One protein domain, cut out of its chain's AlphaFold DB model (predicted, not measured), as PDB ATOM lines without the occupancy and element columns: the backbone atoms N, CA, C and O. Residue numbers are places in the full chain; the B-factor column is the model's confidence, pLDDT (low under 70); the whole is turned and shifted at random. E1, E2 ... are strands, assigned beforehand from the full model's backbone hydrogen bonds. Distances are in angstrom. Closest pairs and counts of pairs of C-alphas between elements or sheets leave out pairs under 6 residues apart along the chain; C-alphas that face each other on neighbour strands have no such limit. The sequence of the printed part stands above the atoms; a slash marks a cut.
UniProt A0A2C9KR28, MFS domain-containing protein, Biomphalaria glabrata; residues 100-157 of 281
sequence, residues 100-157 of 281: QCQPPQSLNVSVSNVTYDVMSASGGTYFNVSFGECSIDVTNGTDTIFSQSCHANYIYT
ATOM      1  N   GLN A 100     183.001 167.097 140.304       90.69
ATOM      2  CA  GLN A 100     181.870 167.862 139.798       90.69
ATOM      3  C   GLN A 100     182.385 169.005 138.944       90.69
ATOM      4  O   GLN A 100     183.494 169.500 139.155       90.69
ATOM      5  N   CYS A 101     181.581 169.454 137.996       90.06
ATOM      6  CA  CYS A 101     181.966 170.564 137.141       90.06
ATOM      7  C   CYS A 101     182.103 171.863 137.937       90.06
ATOM      8  O   CYS A 101     181.239 172.210 138.746       90.06
ATOM      9  N   GLN A 102     183.187 172.602 137.701       88.31
ATOM     10  CA  GLN A 102     183.356 173.902 138.334       88.31
ATOM     11  C   GLN A 102     182.359 174.913 137.740       88.31
ATOM     12  O   GLN A 102     182.282 175.036 136.514       88.31
ATOM     13  N   PRO A 103     181.635 175.687 138.574       86.12
ATOM     14  CA  PRO A 103     180.727 176.714 138.083       86.12
ATOM     15  C   PRO A 103     181.462 177.761 137.225       86.12
ATOM     16  O   PRO A 103     182.437 178.356 137.701       86.12
ATOM     17  N   PRO A 104     181.024 178.012 135.976       84.62
ATOM     18  CA  PRO A 104     181.619 179.034 135.122       84.62
ATOM     19  C   PRO A 104     181.232 180.442 135.597       84.62
ATOM     20  O   PRO A 104     180.220 180.632 136.266       84.62
ATOM     21  N   GLN A 105     182.017 181.457 135.225       83.19
ATOM     22  CA  GLN A 105     181.729 182.852 135.600       83.19
ATOM     23  C   GLN A 105     180.464 183.413 134.927       83.19
ATOM     24  O   GLN A 105     179.780 184.243 135.516       83.19
ATOM     25  N   SER A 106     180.149 182.950 133.715       83.31
ATOM     26  CA  SER A 106     178.944 183.300 132.954       83.31
ATOM     27  C   SER A 106     178.498 182.084 132.150       83.31
ATOM     28  O   SER A 106     179.351 181.421 131.549       83.31
ATOM     29  N   LEU A 107     177.195 181.804 132.098       84.12
ATOM     30  CA  LEU A 107     176.640 180.705 131.305       84.12
ATOM     31  C   LEU A 107     175.489 181.228 130.450       84.12
ATOM     32  O   LEU A 107     174.376 181.416 130.938       84.12
ATOM     33  N   ASN A 108     175.773 181.451 129.169       85.50
ATOM     34  CA  ASN A 108     174.809 182.005 128.225       85.50
ATOM     35  C   ASN A 108     173.966 180.892 127.601       85.50
ATOM     36  O   ASN A 108     174.478 180.080 126.834       85.50
ATOM     37  N   VAL A 109     172.665 180.898 127.879       84.00
ATOM     38  CA  VAL A 109     171.703 179.935 127.335       84.00
ATOM     39  C   VAL A 109     170.669 180.666 126.491       84.00
ATOM     40  O   VAL A 109     170.018 181.603 126.952       84.00
ATOM     41  N   SER A 110     170.501 180.244 125.239       82.44
ATOM     42  CA  SER A 110     169.480 180.782 124.340       82.44
ATOM     43  C   SER A 110     168.162 180.023 124.491       82.44
ATOM     44  O   SER A 110     168.077 178.856 124.112       82.44
ATOM     45  N   VAL A 111     167.119 180.696 124.975       79.62
ATOM     46  CA  VAL A 111     165.749 180.167 125.049       79.62
ATOM     47  C   VAL A 111     164.835 181.093 124.253       79.62
ATOM     48  O   VAL A 111     164.762 182.288 124.533       79.62
ATOM     49  N   SER A 112     164.139 180.561 123.244       76.50
ATOM     50  CA  SER A 112     163.186 181.324 122.418       76.50
ATOM     51  C   SER A 112     163.772 182.618 121.818       76.50
ATOM     52  O   SER A 112     163.158 183.678 121.898       76.50
ATOM     53  N   ASN A 113     164.971 182.533 121.225       79.50
ATOM     54  CA  ASN A 113     165.740 183.652 120.644       79.50
ATOM     55  C   ASN A 113     166.192 184.743 121.635       79.50
ATOM     56  O   ASN A 113     166.659 185.797 121.207       79.50
ATOM     57  N   VAL A 114     166.111 184.487 122.943       79.06
ATOM     58  CA  VAL A 114     166.671 185.354 123.986       79.06
ATOM     59  C   VAL A 114     167.806 184.617 124.689       79.06
ATOM     60  O   VAL A 114     167.634 183.488 125.140       79.06
ATOM     61  N   THR A 115     168.978 185.243 124.771       81.88
ATOM     62  CA  THR A 115     170.129 184.731 125.525       81.88
ATOM     63  C   THR A 115     170.069 185.219 126.965       81.88
ATOM     64  O   THR A 115     170.092 186.426 127.205       81.88
ATOM     65  N   TYR A 116     170.025 184.286 127.908       81.31
ATOM     66  CA  TYR A 116     170.075 184.551 129.341       81.31
ATOM     67  C   TYR A 116     171.444 184.152 129.881       81.31
ATOM     68  O   TYR A 116     171.919 183.064 129.565       81.31
ATOM     69  N   ASP A 117     172.053 184.998 130.713       82.88
ATOM     70  CA  ASP A 117     173.172 184.572 131.557       82.88
ATOM     71  C   ASP A 117     172.608 183.971 132.843       82.88
ATOM     72  O   ASP A 117     172.131 184.680 133.735       82.88
ATOM     73  N   VAL A 118     172.627 182.643 132.913       80.56
ATOM     74  CA  VAL A 118     172.009 181.881 134.002       80.56
ATOM     75  C   VAL A 118     172.805 182.026 135.310       80.56
ATOM     76  O   VAL A 118     172.252 181.809 136.385       80.56
ATOM     77  N   MET A 119     174.068 182.468 135.245       77.75
ATOM     78  CA  MET A 119     174.920 182.683 136.424       77.75
ATOM     79  C   MET A 119     174.763 184.082 137.037       77.75
ATOM     80  O   MET A 119     175.018 184.265 138.226       77.75
ATOM     81  N   SER A 120     174.322 185.068 136.250       73.31
ATOM     82  CA  SER A 120     174.246 186.486 136.643       73.31
ATOM     83  C   SER A 120     172.824 186.943 136.996       73.31
ATOM     84  O   SER A 120     172.557 188.138 137.117       73.31
ATOM     85  N   ALA A 121     171.883 186.007 137.168       61.12
ATOM     86  CA  ALA A 121     170.479 186.312 137.433       61.12
ATOM     87  C   ALA A 121     170.271 186.908 138.841       61.12
ATOM     88  O   ALA A 121     169.808 186.262 139.782       61.12
ATOM     89  N   SER A 122     170.583 188.195 138.971       50.72
ATOM     90  CA  SER A 122     170.187 189.071 140.061       50.72
ATOM     91  C   SER A 122     168.668 189.282 140.020       50.72
ATOM     92  O   SER A 122     168.183 190.297 139.524       50.72
ATOM     93  N   GLY A 123     167.912 188.300 140.517       52.16
ATOM     94  CA  GLY A 123     166.471 188.411 140.754       52.16
ATOM     95  C   GLY A 123     165.655 187.238 140.216       52.16
ATOM     96  O   GLY A 123     165.145 187.310 139.108       52.16
ATOM     97  N   GLY A 124     165.468 186.208 141.050       58.00
ATOM     98  CA  GLY A 124     164.401 185.205 140.913       58.00
ATOM     99  C   GLY A 124     164.560 184.231 139.739       58.00
ATOM    100  O   GLY A 124     164.220 184.532 138.601       58.00
ATOM    101  N   THR A 125     165.042 183.026 140.027       59.62
ATOM    102  CA  THR A 125     165.384 181.982 139.051       59.62
ATOM    103  C   THR A 125     164.154 181.296 138.441       59.62
ATOM    104  O   THR A 125     163.445 180.570 139.135       59.62
ATOM    105  N   TYR A 126     163.951 181.440 137.126       68.94
ATOM    106  CA  TYR A 126     163.128 180.514 136.325       68.94
ATOM    107  C   TYR A 126     163.886 179.226 135.951       68.94
ATOM    108  O   TYR A 126     163.270 178.247 135.538       68.94
ATOM    109  N   PHE A 127     165.214 179.217 136.098       78.75
ATOM    110  CA  PHE A 127     166.085 178.118 135.686       78.75
ATOM    111  C   PHE A 127     166.808 177.508 136.889       78.75
ATOM    112  O   PHE A 127     167.302 178.241 137.744       78.75
ATOM    113  N   ASN A 128     166.891 176.180 136.939       84.38
ATOM    114  CA  ASN A 128     167.685 175.445 137.918       84.38
ATOM    115  C   ASN A 128     168.910 174.838 137.219       84.38
ATOM    116  O   ASN A 128     168.773 174.172 136.191       84.38
ATOM    117  N   VAL A 129     170.100 175.111 137.755       85.94
ATOM    118  CA  VAL A 129     171.379 174.664 137.194       85.94
ATOM    119  C   VAL A 129     171.931 173.557 138.076       85.94
ATOM    120  O   VAL A 129     172.177 173.771 139.264       85.94
ATOM    121  N   SER A 130     172.151 172.386 137.491       88.31
ATOM    122  CA  SER A 130     172.808 171.264 138.151       88.31
ATOM    123  C   SER A 130     174.190 171.031 137.555       88.31
ATOM    124  O   SER A 130     174.347 170.908 136.341       88.31
ATOM    125  N   PHE A 131     175.187 170.943 138.433       89.00
ATOM    126  CA  PHE A 131     176.555 170.579 138.083       89.00
ATOM    127  C   PHE A 131     176.721 169.077 138.310       89.00
ATOM    128  O   PHE A 131     176.795 168.622 139.453       89.00
ATOM    129  N   GLY A 132     176.703 168.313 137.222       88.81
ATOM    130  CA  GLY A 132     176.978 166.883 137.240       88.81
ATOM    131  C   GLY A 132     178.473 166.583 137.335       88.81
ATOM    132  O   GLY A 132     179.303 167.472 137.545       88.81
ATOM    133  N   GLU A 133     178.811 165.305 137.160       88.38
ATOM    134  CA  GLU A 133     180.207 164.852 137.092       88.38
ATOM    135  C   GLU A 133     180.857 165.293 135.771       88.38
ATOM    136  O   GLU A 133     181.948 165.857 135.782       88.38
ATOM    137  N   CYS A 134     180.137 165.138 134.651       90.12
ATOM    138  CA  CYS A 134     180.641 165.424 133.300       90.12
ATOM    139  C   CYS A 134     179.804 166.417 132.479       90.12
ATOM    140  O   CYS A 134     180.208 166.783 131.372       90.12
ATOM    141  N   SER A 135     178.655 166.860 132.997       90.88
ATOM    142  CA  SER A 135     177.748 167.784 132.310       90.88
ATOM    143  C   SER A 135     177.253 168.902 133.224       90.88
ATOM    144  O   SER A 135     177.060 168.719 134.429       90.88
ATOM    145  N   ILE A 136     177.033 170.074 132.632       89.25
ATOM    146  CA  ILE A 136     176.286 171.177 133.236       89.25
ATOM    147  C   ILE A 136     174.914 171.195 132.579       89.25
ATOM    148  O   ILE A 136     174.810 171.442 131.375       89.25
ATOM    149  N   ASP A 137     173.877 170.965 133.378       89.69
ATOM    150  CA  ASP A 137     172.504 170.876 132.896       89.69
ATOM    151  C   ASP A 137     171.677 172.043 133.435       89.69
ATOM    152  O   ASP A 137     171.690 172.353 134.629       89.69
ATOM    153  N   VAL A 138     170.945 172.700 132.535       88.62
ATOM    154  CA  VAL A 138     170.027 173.791 132.863       88.62
ATOM    155  C   VAL A 138     168.607 173.315 132.615       88.62
ATOM    156  O   VAL A 138     168.260 172.869 131.519       88.62
ATOM    157  N   THR A 139     167.776 173.433 133.644       88.25
ATOM    158  CA  THR A 139     166.389 172.967 133.644       88.25
ATOM    159  C   THR A 139     165.417 174.120 133.848       88.25
ATOM    160  O   THR A 139     165.695 175.059 134.594       88.25
ATOM    161  N   ASN A 140     164.263 174.054 133.187       86.50
ATOM    162  CA  ASN A 140     163.112 174.916 133.448       86.50
ATOM    163  C   ASN A 140     161.935 174.021 133.857       86.50
ATOM    164  O   ASN A 140     161.354 173.325 133.027       86.50
ATOM    165  N   GLY A 141     161.627 173.973 135.154       82.69
ATOM    166  CA  GLY A 141     160.707 172.970 135.691       82.69
ATOM    167  C   GLY A 141     161.300 171.561 135.580       82.69
ATOM    168  O   GLY A 141     162.301 171.270 136.229       82.69
ATOM    169  N   THR A 142     160.679 170.689 134.782       81.44
ATOM    170  CA  THR A 142     161.141 169.308 134.544       81.44
ATOM    171  C   THR A 142     162.014 169.150 133.304       81.44
ATOM    172  O   THR A 142     162.656 168.113 133.152       81.44
ATOM    173  N   ASP A 143     162.047 170.149 132.421       84.38
ATOM    174  CA  ASP A 143     162.647 169.999 131.097       84.38
ATOM    175  C   ASP A 143     164.089 170.521 131.088       84.38
ATOM    176  O   ASP A 143     164.351 171.670 131.462       84.38
ATOM    177  N   THR A 144     165.029 169.688 130.635       85.38
ATOM    178  CA  THR A 144     166.422 170.072 130.366       85.38
ATOM    179  C   THR A 144     166.489 170.850 129.055       85.38
ATOM    180  O   THR A 144     166.288 170.290 127.977       85.38
ATOM    181  N   ILE A 145     166.767 172.145 129.142       86.31
ATOM    182  CA  ILE A 145     166.786 173.059 127.990       86.31
ATOM    183  C   ILE A 145     168.182 173.230 127.390       86.31
ATOM    184  O   ILE A 145     168.318 173.621 126.233       86.31
ATOM    185  N   PHE A 146     169.217 172.961 128.180       85.88
ATOM    186  CA  PHE A 146     170.605 173.104 127.777       85.88
ATOM    187  C   PHE A 146     171.461 172.118 128.563       85.88
ATOM    188  O   PHE A 146     171.287 171.982 129.774       85.88
ATOM    189  N   SER A 147     172.367 171.445 127.860       88.69
ATOM    190  CA  SER A 147     173.343 170.520 128.425       88.69
ATOM    191  C   SER A 147     174.667 170.718 127.696       88.69
ATOM    192  O   SER A 147     174.693 170.792 126.464       88.69
ATOM    193  N   GLN A 148     175.758 170.849 128.448       87.75
ATOM    194  CA  GLN A 148     177.102 171.047 127.908       87.75
ATOM    195  C   GLN A 148     178.125 170.224 128.694       87.75
ATOM    196  O   GLN A 148     178.001 170.097 129.913       87.75
ATOM    197  N   SER A 149     179.153 169.705 128.010       87.88
ATOM    198  CA  SER A 149     180.286 169.045 128.663       87.88
ATOM    199  C   SER A 149     181.207 170.035 129.384       87.88
ATOM    200  O   SER A 149     181.335 171.211 129.026       87.88
ATOM    201  N   CYS A 150     181.852 169.559 130.445       84.69
ATOM    202  CA  CYS A 150     182.650 170.390 131.341       84.69
ATOM    203  C   CYS A 150     184.063 170.584 130.794       84.69
ATOM    204  O   CYS A 150     184.969 169.810 131.060       84.69
ATOM    205  N   HIS A 151     184.260 171.624 129.985       72.38
ATOM    206  CA  HIS A 151     185.457 171.710 129.144       72.38
ATOM    207  C   HIS A 151     186.672 172.418 129.766       72.38
ATOM    208  O   HIS A 151     187.638 172.671 129.051       72.38
ATOM    209  N   ALA A 152     186.656 172.795 131.053       66.94
ATOM    210  CA  ALA A 152     187.772 173.593 131.573       66.94
ATOM    211  C   ALA A 152     188.187 173.389 133.027       66.94
ATOM    212  O   ALA A 152     189.345 173.671 133.298       66.94
ATOM    213  N   ASN A 153     187.323 172.963 133.956       83.75
ATOM    214  CA  ASN A 153     187.723 172.810 135.360       83.75
ATOM    215  C   ASN A 153     186.773 171.893 136.144       83.75
ATOM    216  O   ASN A 153     185.550 171.941 135.953       83.75
ATOM    217  N   TYR A 154     187.336 171.149 137.095       89.38
ATOM    218  CA  TYR A 154     186.612 170.233 137.971       89.38
ATOM    219  C   TYR A 154     186.894 170.525 139.448       89.38
ATOM    220  O   TYR A 154     187.994 170.904 139.846       89.38
ATOM    221  N   ILE A 155     185.881 170.316 140.284       89.56
ATOM    222  CA  ILE A 155     185.984 170.345 141.739       89.56
ATOM    223  C   ILE A 155     186.034 168.900 142.232       89.56
ATOM    224  O   ILE A 155     185.051 168.166 142.138       89.56
ATOM    225  N   TYR A 156     187.174 168.502 142.792       90.19
ATOM    226  CA  TYR A 156     187.387 167.166 143.350       90.19
ATOM    227  C   TYR A 156     186.992 167.121 144.835       90.19
ATOM    228  O   TYR A 156     187.590 167.798 145.679       90.19
ATOM    229  N   THR A 157     185.973 166.326 145.168       83.06
ATOM    230  CA  THR A 157     185.337 166.296 146.503       83.06
ATOM    231  C   THR A 157     185.694 165.068 147.346       83.06
ATOM    232  O   THR A 157     185.303 165.003 148.511       83.06
TER     233      THR A 157
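Overview. This is residues 100 to 157 of the 281 residues of the protein "MFS domain-containing protein" of Biomphalaria glabrata (UniProt A0A2C9KR28). A small wall of three antiparallel strands, E3, E4 and E5, has the hairpin E1 and E2 loosely over one face, towards the E5 side, while its other face is bare. The link from E2 to E3 loops round on the same side as the hairpin, and past one end of the wall the first printed residues, 100 to 101, pair with the last strand, E6. The printed part has 58 residues with no named helix and six named strands, E1 to E6 in order along the chain; the class is all strand, though under half of the residues, 28 of 58, are in named elements. The larger sheet has the order E3, E4, E5. The whole is compact, with a radius of gyration of the C-alphas of 11.5 A and spans of 33 by 22 by 19 A.

Along the chain. E3 is residues 128 to 131, 10.1 A from first to last C-alpha. E4 is residues 135 to 140, 16.3 A. E5, the longest strand, is residues 143 to 149, 17.8 A, with C-alpha 143 at (162.647, 169.999, 131.097). E1, residues 108 to 111, is 9.8 A long and begins at C-alpha 108 (174.809, 182.005, 128.225). E2 is residues 114 to 117, 10.0 A. E6, residues 154 to 156, is 6.2 A long and ends at C-alpha 156 (187.387, 167.166, 143.350).

Arrangement. E3, E4 and E5 form a meander, each strand the antiparallel neighbour of the one before, with E3 and E5 as edge strands. The hairpin E3 and E4 has directions 169 degrees apart, with N 130 and O 137 at 2.9 A and N 139 and O 128 at 2.8 A, within hydrogen-bond range. The hairpin E4 and E5 has 161 degrees between directions, and N 138 and O 146 are within range at 2.9 A. E1 has 2 pairs of C-alphas within 8 A of E5, the closest being those of Val 109 and Phe 146, 6.9 A. E1 and E4 are only just apart, their closest C-alphas 8.4 A from each other. E1 and E2 form an antiparallel hairpin at 147 degrees, with N 109 and O 116 within range at 2.8 A. E2 is apart from E3, E4 and E5. E6 pairs with no named strand, but residues 100 to 101 pair antiparallel with its residues 154 to 155.

Size, cuts and confidence. The two C-alphas farthest apart, those of Asn 113 and Thr 157, are 36.8 A from each other, while the C-alphas of Gln 100 and Thr 157 are 7.7 A apart. The printed part has no cut. The link from E2 to E3 is short, with 10 residues; the other four links are tight. The mean pLDDT of the printed part is 81.8, and residues 121 to 126 and residue 152 are under 70.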